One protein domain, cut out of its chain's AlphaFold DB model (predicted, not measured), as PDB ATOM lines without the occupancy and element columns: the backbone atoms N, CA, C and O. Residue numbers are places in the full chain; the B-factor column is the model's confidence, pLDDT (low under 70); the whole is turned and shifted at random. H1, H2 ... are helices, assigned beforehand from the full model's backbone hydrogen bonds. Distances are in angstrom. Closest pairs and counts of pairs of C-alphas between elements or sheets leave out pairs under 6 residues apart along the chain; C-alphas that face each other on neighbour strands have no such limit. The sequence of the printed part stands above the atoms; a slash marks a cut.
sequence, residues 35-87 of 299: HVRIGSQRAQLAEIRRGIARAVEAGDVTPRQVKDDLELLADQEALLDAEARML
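AT A GLANCE: This is residues 35 to 87 of the 299 residues of an uncharacterized protein of Actinobacteria bacterium (UniProt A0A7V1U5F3). This is a long helical hairpin: two nearly straight helices, H1 and H2, lie side by side and run opposite ways, and one tight turn, residues 58 to 62, joins them at one end of the rod. The printed part has 53 residues with two named helices, H1 then H2, and no named strand; the class is all helix. The whole is loose, with a radius of gyration of the C-alphas of 12.8 A, and spans 39 by 18 by 8 A.

IN THESE COORDINATES: H1, residues 35 to 57, begins at C-alpha 35 (-34.864, 38.370, 202.574) and is 33.2 A long from first to last C-alpha. H2, residues 63 to 87, is 35.7 A long and ends at C-alpha 87 (-32.721, 45.322, 196.662).

HOW THE PARTS SIT: H1 and H2 touch and form a helical hairpin. Their closest C-alphas, those of Ile 38 and Ala 84, are 7.1 A apart. They run opposite ways at a shallow tilt of 9 degrees. In H1 and H2 every O i to N i+4 pair is within hydrogen-bond range.

THE WHOLE: The two C-alphas farthest apart, those of Gly 59 and Leu 87, are 39.8 A apart. The printed part has no cut, and the link from H1 to H2 is tight. The pLDDT is under 70 at residues 35 to 36 and 83 to 87.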
ATOM      1  N   HIS A  35     -35.683  38.995 201.531       64.00
ATOM      2  CA  HIS A  35     -34.864  38.370 202.574       64.00
ATOM      3  C   HIS A  35     -34.832  36.840 202.481       64.00
ATOM      4  O   HIS A  35     -33.762  36.246 202.611       64.00
ATOM      5  N   VAL A  36     -35.973  36.194 202.222       69.12
ATOM      6  CA  VAL A  36     -36.051  34.729 202.069       69.12
ATOM      7  C   VAL A  36     -35.283  34.270 200.832       69.12
ATOM      8  O   VAL A  36     -34.535  33.297 200.910       69.12
ATOM      9  N   ARG A  37     -35.410  34.981 199.703       71.81
ATOM     10  CA  ARG A  37     -34.701  34.636 198.463       71.81
ATOM     11  C   ARG A  37     -33.183  34.738 198.639       71.81
ATOM     12  O   ARG A  37     -32.484  33.767 198.355       71.81
ATOM     13  N   ILE A  38     -32.697  35.844 199.204       71.44
ATOM     14  CA  ILE A  38     -31.269  36.046 199.496       71.44
ATOM     15  C   ILE A  38     -30.767  34.995 200.497       71.44
ATOM     16  O   ILE A  38     -29.707  34.402 200.301       71.44
ATOM     17  N   GLY A  39     -31.546  34.710 201.547       72.88
ATOM     18  CA  GLY A  39     -31.218  33.670 202.523       72.88
ATOM     19  C   GLY A  39     -31.088  32.283 201.888       72.88
ATOM     20  O   GLY A  39     -30.131  31.568 202.176       72.88
ATOM     21  N   SER A  40     -31.994  31.927 200.973       78.94
ATOM     22  CA  SER A  40     -31.946  30.646 200.257       78.94
ATOM     23  C   SER A  40     -30.722  30.520 199.342       78.94
ATOM     24  O   SER A  40     -30.073  29.476 199.338       78.94
ATOM     25  N   GLN A  41     -30.342  31.592 198.639       76.69
ATOM     26  CA  GLN A  41     -29.165  31.600 197.763       76.69
ATOM     27  C   GLN A  41     -27.861  31.502 198.564       76.69
ATOM     28  O   GLN A  41     -26.963  30.749 198.193       76.69
ATOM     29  N   ARG A  42     -27.778  32.177 199.719       79.38
ATOM     30  CA  ARG A  42     -26.644  32.035 200.648       79.38
ATOM     31  C   ARG A  42     -26.532  30.620 201.217       79.38
ATOM     32  O   ARG A  42     -25.426  30.103 201.348       79.38
ATOM     33  N   ALA A  43     -27.657  29.976 201.527       81.81
ATOM     34  CA  ALA A  43     -27.658  28.589 201.988       81.81
ATOM     35  C   ALA A  43     -27.148  27.619 200.905       81.81
ATOM     36  O   ALA A  43     -26.338  26.746 201.217       81.81
ATOM     37  N   GLN A  44     -27.554  27.815 199.644       82.00
ATOM     38  CA  GLN A  44     -27.063  27.036 198.500       82.00
ATOM     39  C   GLN A  44     -25.556  27.225 198.277       82.00
ATOM     40  O   GLN A  44     -24.831  26.241 198.157       82.00
ATOM     41  N   LEU A  45     -25.057  28.465 198.307       79.19
ATOM     42  CA  LEU A  45     -23.618  28.749 198.205       79.19
ATOM     43  C   LEU A  45     -22.812  28.074 199.322       79.19
ATOM     44  O   LEU A  45     -21.775  27.461 199.066       79.19
ATOM     45  N   ALA A  46     -23.314  28.111 200.558       83.06
ATOM     46  CA  ALA A  46     -22.676  27.443 201.688       83.06
ATOM     47  C   ALA A  46     -22.664  25.908 201.552       83.06
ATOM     48  O   ALA A  46     -21.799  25.240 202.125       83.06
ATOM     49  N   GLU A  47     -23.631  25.321 200.849       89.81
ATOM     50  CA  GLU A  47     -23.653  23.892 200.534       89.81
ATOM     51  C   GLU A  47     -22.648  23.539 199.431       89.81
ATOM     52  O   GLU A  47     -21.869  22.604 199.614       89.81
ATOM     53  N   ILE A  48     -22.571  24.342 198.364       82.75
ATOM     54  CA  ILE A  48     -21.577  24.180 197.288       82.75
ATOM     55  C   ILE A  48     -20.157  24.269 197.857       82.75
ATOM     56  O   ILE A  48     -19.333  23.391 197.606       82.75
ATOM     57  N   ARG A  49     -19.884  25.260 198.714       84.81
ATOM     58  CA  ARG A  49     -18.580  25.424 199.373       84.81
ATOM     59  C   ARG A  49     -18.196  24.209 200.221       84.81
ATOM     60  O   ARG A  49     -17.041  23.791 200.216       84.81
ATOM     61  N   ARG A  50     -19.166  23.613 200.926       88.94
ATOM     62  CA  ARG A  50     -18.968  22.361 201.676       88.94
ATOM     63  C   ARG A  50     -18.736  21.168 200.747       88.94
ATOM     64  O   ARG A  50     -17.940  20.302 201.095       88.94
ATOM     65  N   GLY A  51     -19.400  21.117 199.594       87.06
ATOM     66  CA  GLY A  51     -19.185  20.095 198.568       87.06
ATOM     67  C   GLY A  51     -17.764  20.124 198.004       87.06
ATOM     68  O   GLY A  51     -17.101  19.091 197.982       87.06
ATOM     69  N   ILE A  52     -17.266  21.315 197.654       80.19
ATOM     70  CA  ILE A  52     -15.889  21.509 197.175       80.19
ATOM     71  C   ILE A  52     -14.885  21.083 198.248       80.19
ATOM     72  O   ILE A  52     -13.976  20.316 197.952       80.19
ATOM     73  N   ALA A  53     -15.073  21.502 199.505       82.69
ATOM     74  CA  ALA A  53     -14.176  21.119 200.599       82.69
ATOM     75  C   ALA A  53     -14.049  19.589 200.751       82.69
ATOM     76  O   ALA A  53     -12.938  19.077 200.867       82.69
ATOM     77  N   ARG A  54     -15.164  18.849 200.658       88.50
ATOM     78  CA  ARG A  54     -15.147  17.374 200.701       88.50
ATOM     79  C   ARG A  54     -14.442  16.753 199.493       88.50
ATOM     80  O   ARG A  54     -13.743  15.761 199.648       88.50
ATOM     81  N   ALA A  55     -14.620  17.321 198.302       80.12
ATOM     82  CA  ALA A  55     -13.974  16.828 197.086       80.12
ATOM     83  C   ALA A  55     -12.447  17.048 197.110       80.12
ATOM     84  O   ALA A  55     -11.692  16.222 196.598       80.12
ATOM     85  N   VAL A  56     -11.987  18.121 197.765       83.31
ATOM     86  CA  VAL A  56     -10.560  18.365 198.036       83.31
ATOM     87  C   VAL A  56      -9.997  17.341 199.017       83.31
ATOM     88  O   VAL A  56      -8.929  16.789 198.765       83.31
ATOM     89  N   GLU A  57     -10.709  17.053 200.110       86.00
ATOM     90  CA  GLU A  57     -10.301  16.033 201.089       86.00
ATOM     91  C   GLU A  57     -10.233  14.624 200.479       86.00
ATOM     92  O   GLU A  57      -9.365  13.837 200.851       86.00
ATOM     93  N   ALA A  58     -11.106  14.321 199.513       88.31
ATOM     94  CA  ALA A  58     -11.105  13.056 198.778       88.31
ATOM     95  C   ALA A  58      -9.949  12.923 197.763       88.31
ATOM     96  O   ALA A  58      -9.686  11.824 197.285       88.31
ATOM     97  N   GLY A  59      -9.248  14.017 197.436       85.25
ATOM     98  CA  GLY A  59      -8.172  14.024 196.438       85.25
ATOM     99  C   GLY A  59      -8.650  13.933 194.982       85.25
ATOM    100  O   GLY A  59      -7.822  13.786 194.084       85.25
ATOM    101  N   ASP A  60      -9.957  14.053 194.737       80.12
ATOM    102  CA  ASP A  60     -10.576  13.897 193.411       80.12
ATOM    103  C   ASP A  60     -10.424  15.136 192.510       80.12
ATOM    104  O   ASP A  60     -10.723  15.083 191.316       80.12
ATOM    105  N   VAL A  61      -9.968  16.270 193.057       80.25
ATOM    106  CA  VAL A  61      -9.958  17.561 192.352       80.25
ATOM    107  C   VAL A  61      -8.563  18.171 192.336       80.25
ATOM    108  O   VAL A  61      -7.862  18.224 193.348       80.25
ATOM    109  N   THR A  62      -8.150  18.678 191.174       82.00
ATOM    110  CA  THR A  62      -6.842  19.324 191.033       82.00
ATOM    111  C   THR A  62      -6.817  20.698 191.725       82.00
ATOM    112  O   THR A  62      -7.793  21.445 191.635       82.00
ATOM    113  N   PRO A  63      -5.695  21.117 192.348       79.31
ATOM    114  CA  PRO A  63      -5.601  22.402 193.055       79.31
ATOM    115  C   PRO A  63      -5.940  23.638 192.206       79.31
ATOM    116  O   PRO A  63      -6.338  24.666 192.747       79.31
ATOM    117  N   ARG A  64      -5.789  23.548 190.874       79.69
ATOM    118  CA  ARG A  64      -6.193  24.614 189.943       79.69
ATOM    119  C   ARG A  64      -7.712  24.743 189.831       79.69
ATOM    120  O   ARG A  64      -8.208  25.848 189.977       79.69
ATOM    121  N   GLN A  65      -8.434  23.634 189.661       76.75
ATOM    122  CA  GLN A  65      -9.902  23.653 189.590       76.75
ATOM    123  C   GLN A  65     -10.526  24.202 190.878       76.75
ATOM    124  O   GLN A  65     -11.431  25.023 190.825       76.75
ATOM    125  N   VAL A  66      -9.967  23.841 192.036       80.50
ATOM    126  CA  VAL A  66     -10.421  24.357 193.339       80.50
ATOM    127  C   VAL A  66     -10.265  25.876 193.433       80.50
ATOM    128  O   VAL A  66     -11.126  26.550 193.993       80.50
ATOM    129  N   LYS A  67      -9.165  26.424 192.904       83.81
ATOM    130  CA  LYS A  67      -8.913  27.868 192.916       83.81
ATOM    131  C   LYS A  67      -9.923  28.610 192.040       83.81
ATOM    132  O   LYS A  67     -10.492  29.591 192.506       83.81
ATOM    133  N   ASP A  68     -10.163  28.113 190.830       84.88
ATOM    134  CA  ASP A  68     -11.090  28.730 189.877       84.88
ATOM    135  C   ASP A  68     -12.542  28.680 190.398       84.88
ATOM    136  O   ASP A  68     -13.255  29.682 190.347       84.88
ATOM    137  N   ASP A  69     -12.956  27.559 191.002       79.25
ATOM    138  CA  ASP A  69     -14.291  27.416 191.597       79.25
ATOM    139  C   ASP A  69     -14.481  28.317 192.831       79.25
ATOM    140  O   ASP A  69     -15.555  28.884 193.038       79.25
ATOM    141  N   LEU A  70     -13.440  28.487 193.656       80.56
ATOM    142  CA  LEU A  70     -13.480  29.396 194.805       80.56
ATOM    143  C   LEU A  70     -13.503  30.871 194.386       80.56
ATOM    144  O   LEU A  70     -14.198  31.658 195.029       80.56
ATOM    145  N   GLU A  71     -12.779  31.249 193.329       87.06
ATOM    146  CA  GLU A  71     -12.835  32.604 192.762       87.06
ATOM    147  C   GLU A  71     -14.229  32.899 192.189       87.06
ATOM    148  O   GLU A  71     -14.806  33.944 192.488       87.06
ATOM    149  N   LEU A  72     -14.835  31.941 191.480       83.88
ATOM    150  CA  LEU A  72     -16.185  32.087 190.934       83.88
ATOM    151  C   LEU A  72     -17.259  32.193 192.032       83.88
ATOM    152  O   LEU A  72     -18.209  32.967 191.899       83.88
ATOM    153  N   LEU A  73     -17.102  31.464 193.142       81.25
ATOM    154  CA  LEU A  73     -17.979  31.588 194.312       81.25
ATOM    155  C   LEU A  73     -17.814  32.931 195.032       81.25
ATOM    156  O   LEU A  73     -18.813  33.504 195.467       81.25
ATOM    157  N   ALA A  74     -16.586  33.442 195.147       81.56
ATOM    158  CA  ALA A  74     -16.323  34.748 195.746       81.56
ATOM    159  C   ALA A  74     -16.944  35.883 194.915       81.56
ATOM    160  O   ALA A  74     -17.570  36.786 195.474       81.56
ATOM    161  N   ASP A  75     -16.853  35.796 193.585       86.56
ATOM    162  CA  ASP A  75     -17.521  36.729 192.678       86.56
ATOM    163  C   ASP A  75     -19.048  36.640 192.800       86.56
ATOM    164  O   ASP A  75     -19.724  37.670 192.844       86.56
ATOM    165  N   GLN A  76     -19.616  35.435 192.931       80.25
ATOM    166  CA  GLN A  76     -21.053  35.264 193.168       80.25
ATOM    167  C   GLN A  76     -21.508  35.823 194.522       80.25
ATOM    168  O   GLN A  76     -22.552  36.474 194.573       80.25
ATOM    169  N   GLU A  77     -20.749  35.620 195.604       78.19
ATOM    170  CA  GLU A  77     -21.029  36.224 196.914       78.19
ATOM    171  C   GLU A  77     -20.974  37.756 196.843       78.19
ATOM    172  O   GLU A  77     -21.877  38.425 197.349       78.19
ATOM    173  N   ALA A  78     -19.978  38.322 196.153       80.56
ATOM    174  CA  ALA A  78     -19.868  39.765 195.949       80.56
ATOM    175  C   ALA A  78     -21.052  40.328 195.143       80.56
ATOM    176  O   ALA A  78     -21.569  41.405 195.459       80.56
ATOM    177  N   LEU A  79     -21.522  39.590 194.134       79.00
ATOM    178  CA  LEU A  79     -22.665  39.969 193.306       79.00
ATOM    179  C   LEU A  79     -23.986  39.871 194.083       79.00
ATOM    180  O   LEU A  79     -24.815  40.771 193.982       79.00
ATOM    181  N   LEU A  80     -24.145  38.850 194.929       75.25
ATOM    182  CA  LEU A  80     -25.274  38.699 195.854       75.25
ATOM    183  C   LEU A  80     -25.294  39.772 196.936       75.25
ATOM    184  O   LEU A  80     -26.364  40.259 197.290       75.25
ATOM    185  N   ASP A  81     -24.137  40.173 197.452       75.94
ATOM    186  CA  ASP A  81     -24.035  41.272 198.407       75.94
ATOM    187  C   ASP A  81     -24.308  42.625 197.745       75.94
ATOM    188  O   ASP A  81     -24.951  43.490 198.348       75.94
ATOM    189  N   ALA A  82     -23.882  42.813 196.494       70.06
ATOM    190  CA  ALA A  82     -24.251  43.976 195.697       70.06
ATOM    191  C   ALA A  82     -25.761  43.991 195.403       70.06
ATOM    192  O   ALA A  82     -26.408  45.024 195.582       70.06
ATOM    193  N   GLU A  83     -26.349  42.854 195.030       65.94
ATOM    194  CA  GLU A  83     -27.784  42.717 194.775       65.94
ATOM    195  C   GLU A  83     -28.604  42.896 196.058       65.94
ATOM    196  O   GLU A  83     -29.603  43.610 196.044       65.94
ATOM    197  N   ALA A  84     -28.147  42.364 197.194       63.88
ATOM    198  CA  ALA A  84     -28.748  42.592 198.502       63.88
ATOM    199  C   ALA A  84     -28.729  44.082 198.866       63.88
ATOM    200  O   ALA A  84     -29.743  44.606 199.316       63.88
ATOM    201  N   ARG A  85     -27.632  44.804 198.599       59.41
ATOM    202  CA  ARG A  85     -27.567  46.265 198.793       59.41
ATOM    203  C   ARG A  85     -28.490  47.026 197.834       59.41
ATOM    204  O   ARG A  85     -29.111  48.006 198.244       59.41
ATOM    205  N   MET A  86     -28.629  46.578 196.583       51.00
ATOM    206  CA  MET A  86     -29.520  47.199 195.590       51.00
ATOM    207  C   MET A  86     -31.010  46.919 195.843       51.00
ATOM    208  O   MET A  86     -31.851  47.791 195.608       51.00
ATOM    209  N   LEU A  87     -31.355  45.719 196.313       49.06
ATOM    210  CA  LEU A  87     -32.721  45.322 196.662       49.06
ATOM    211  C   LEU A  87     -33.163  45.930 197.987       49.06
ATOM    212  O   LEU A  87     -34.335  46.281 198.133       49.06
TER     213      LEU A  87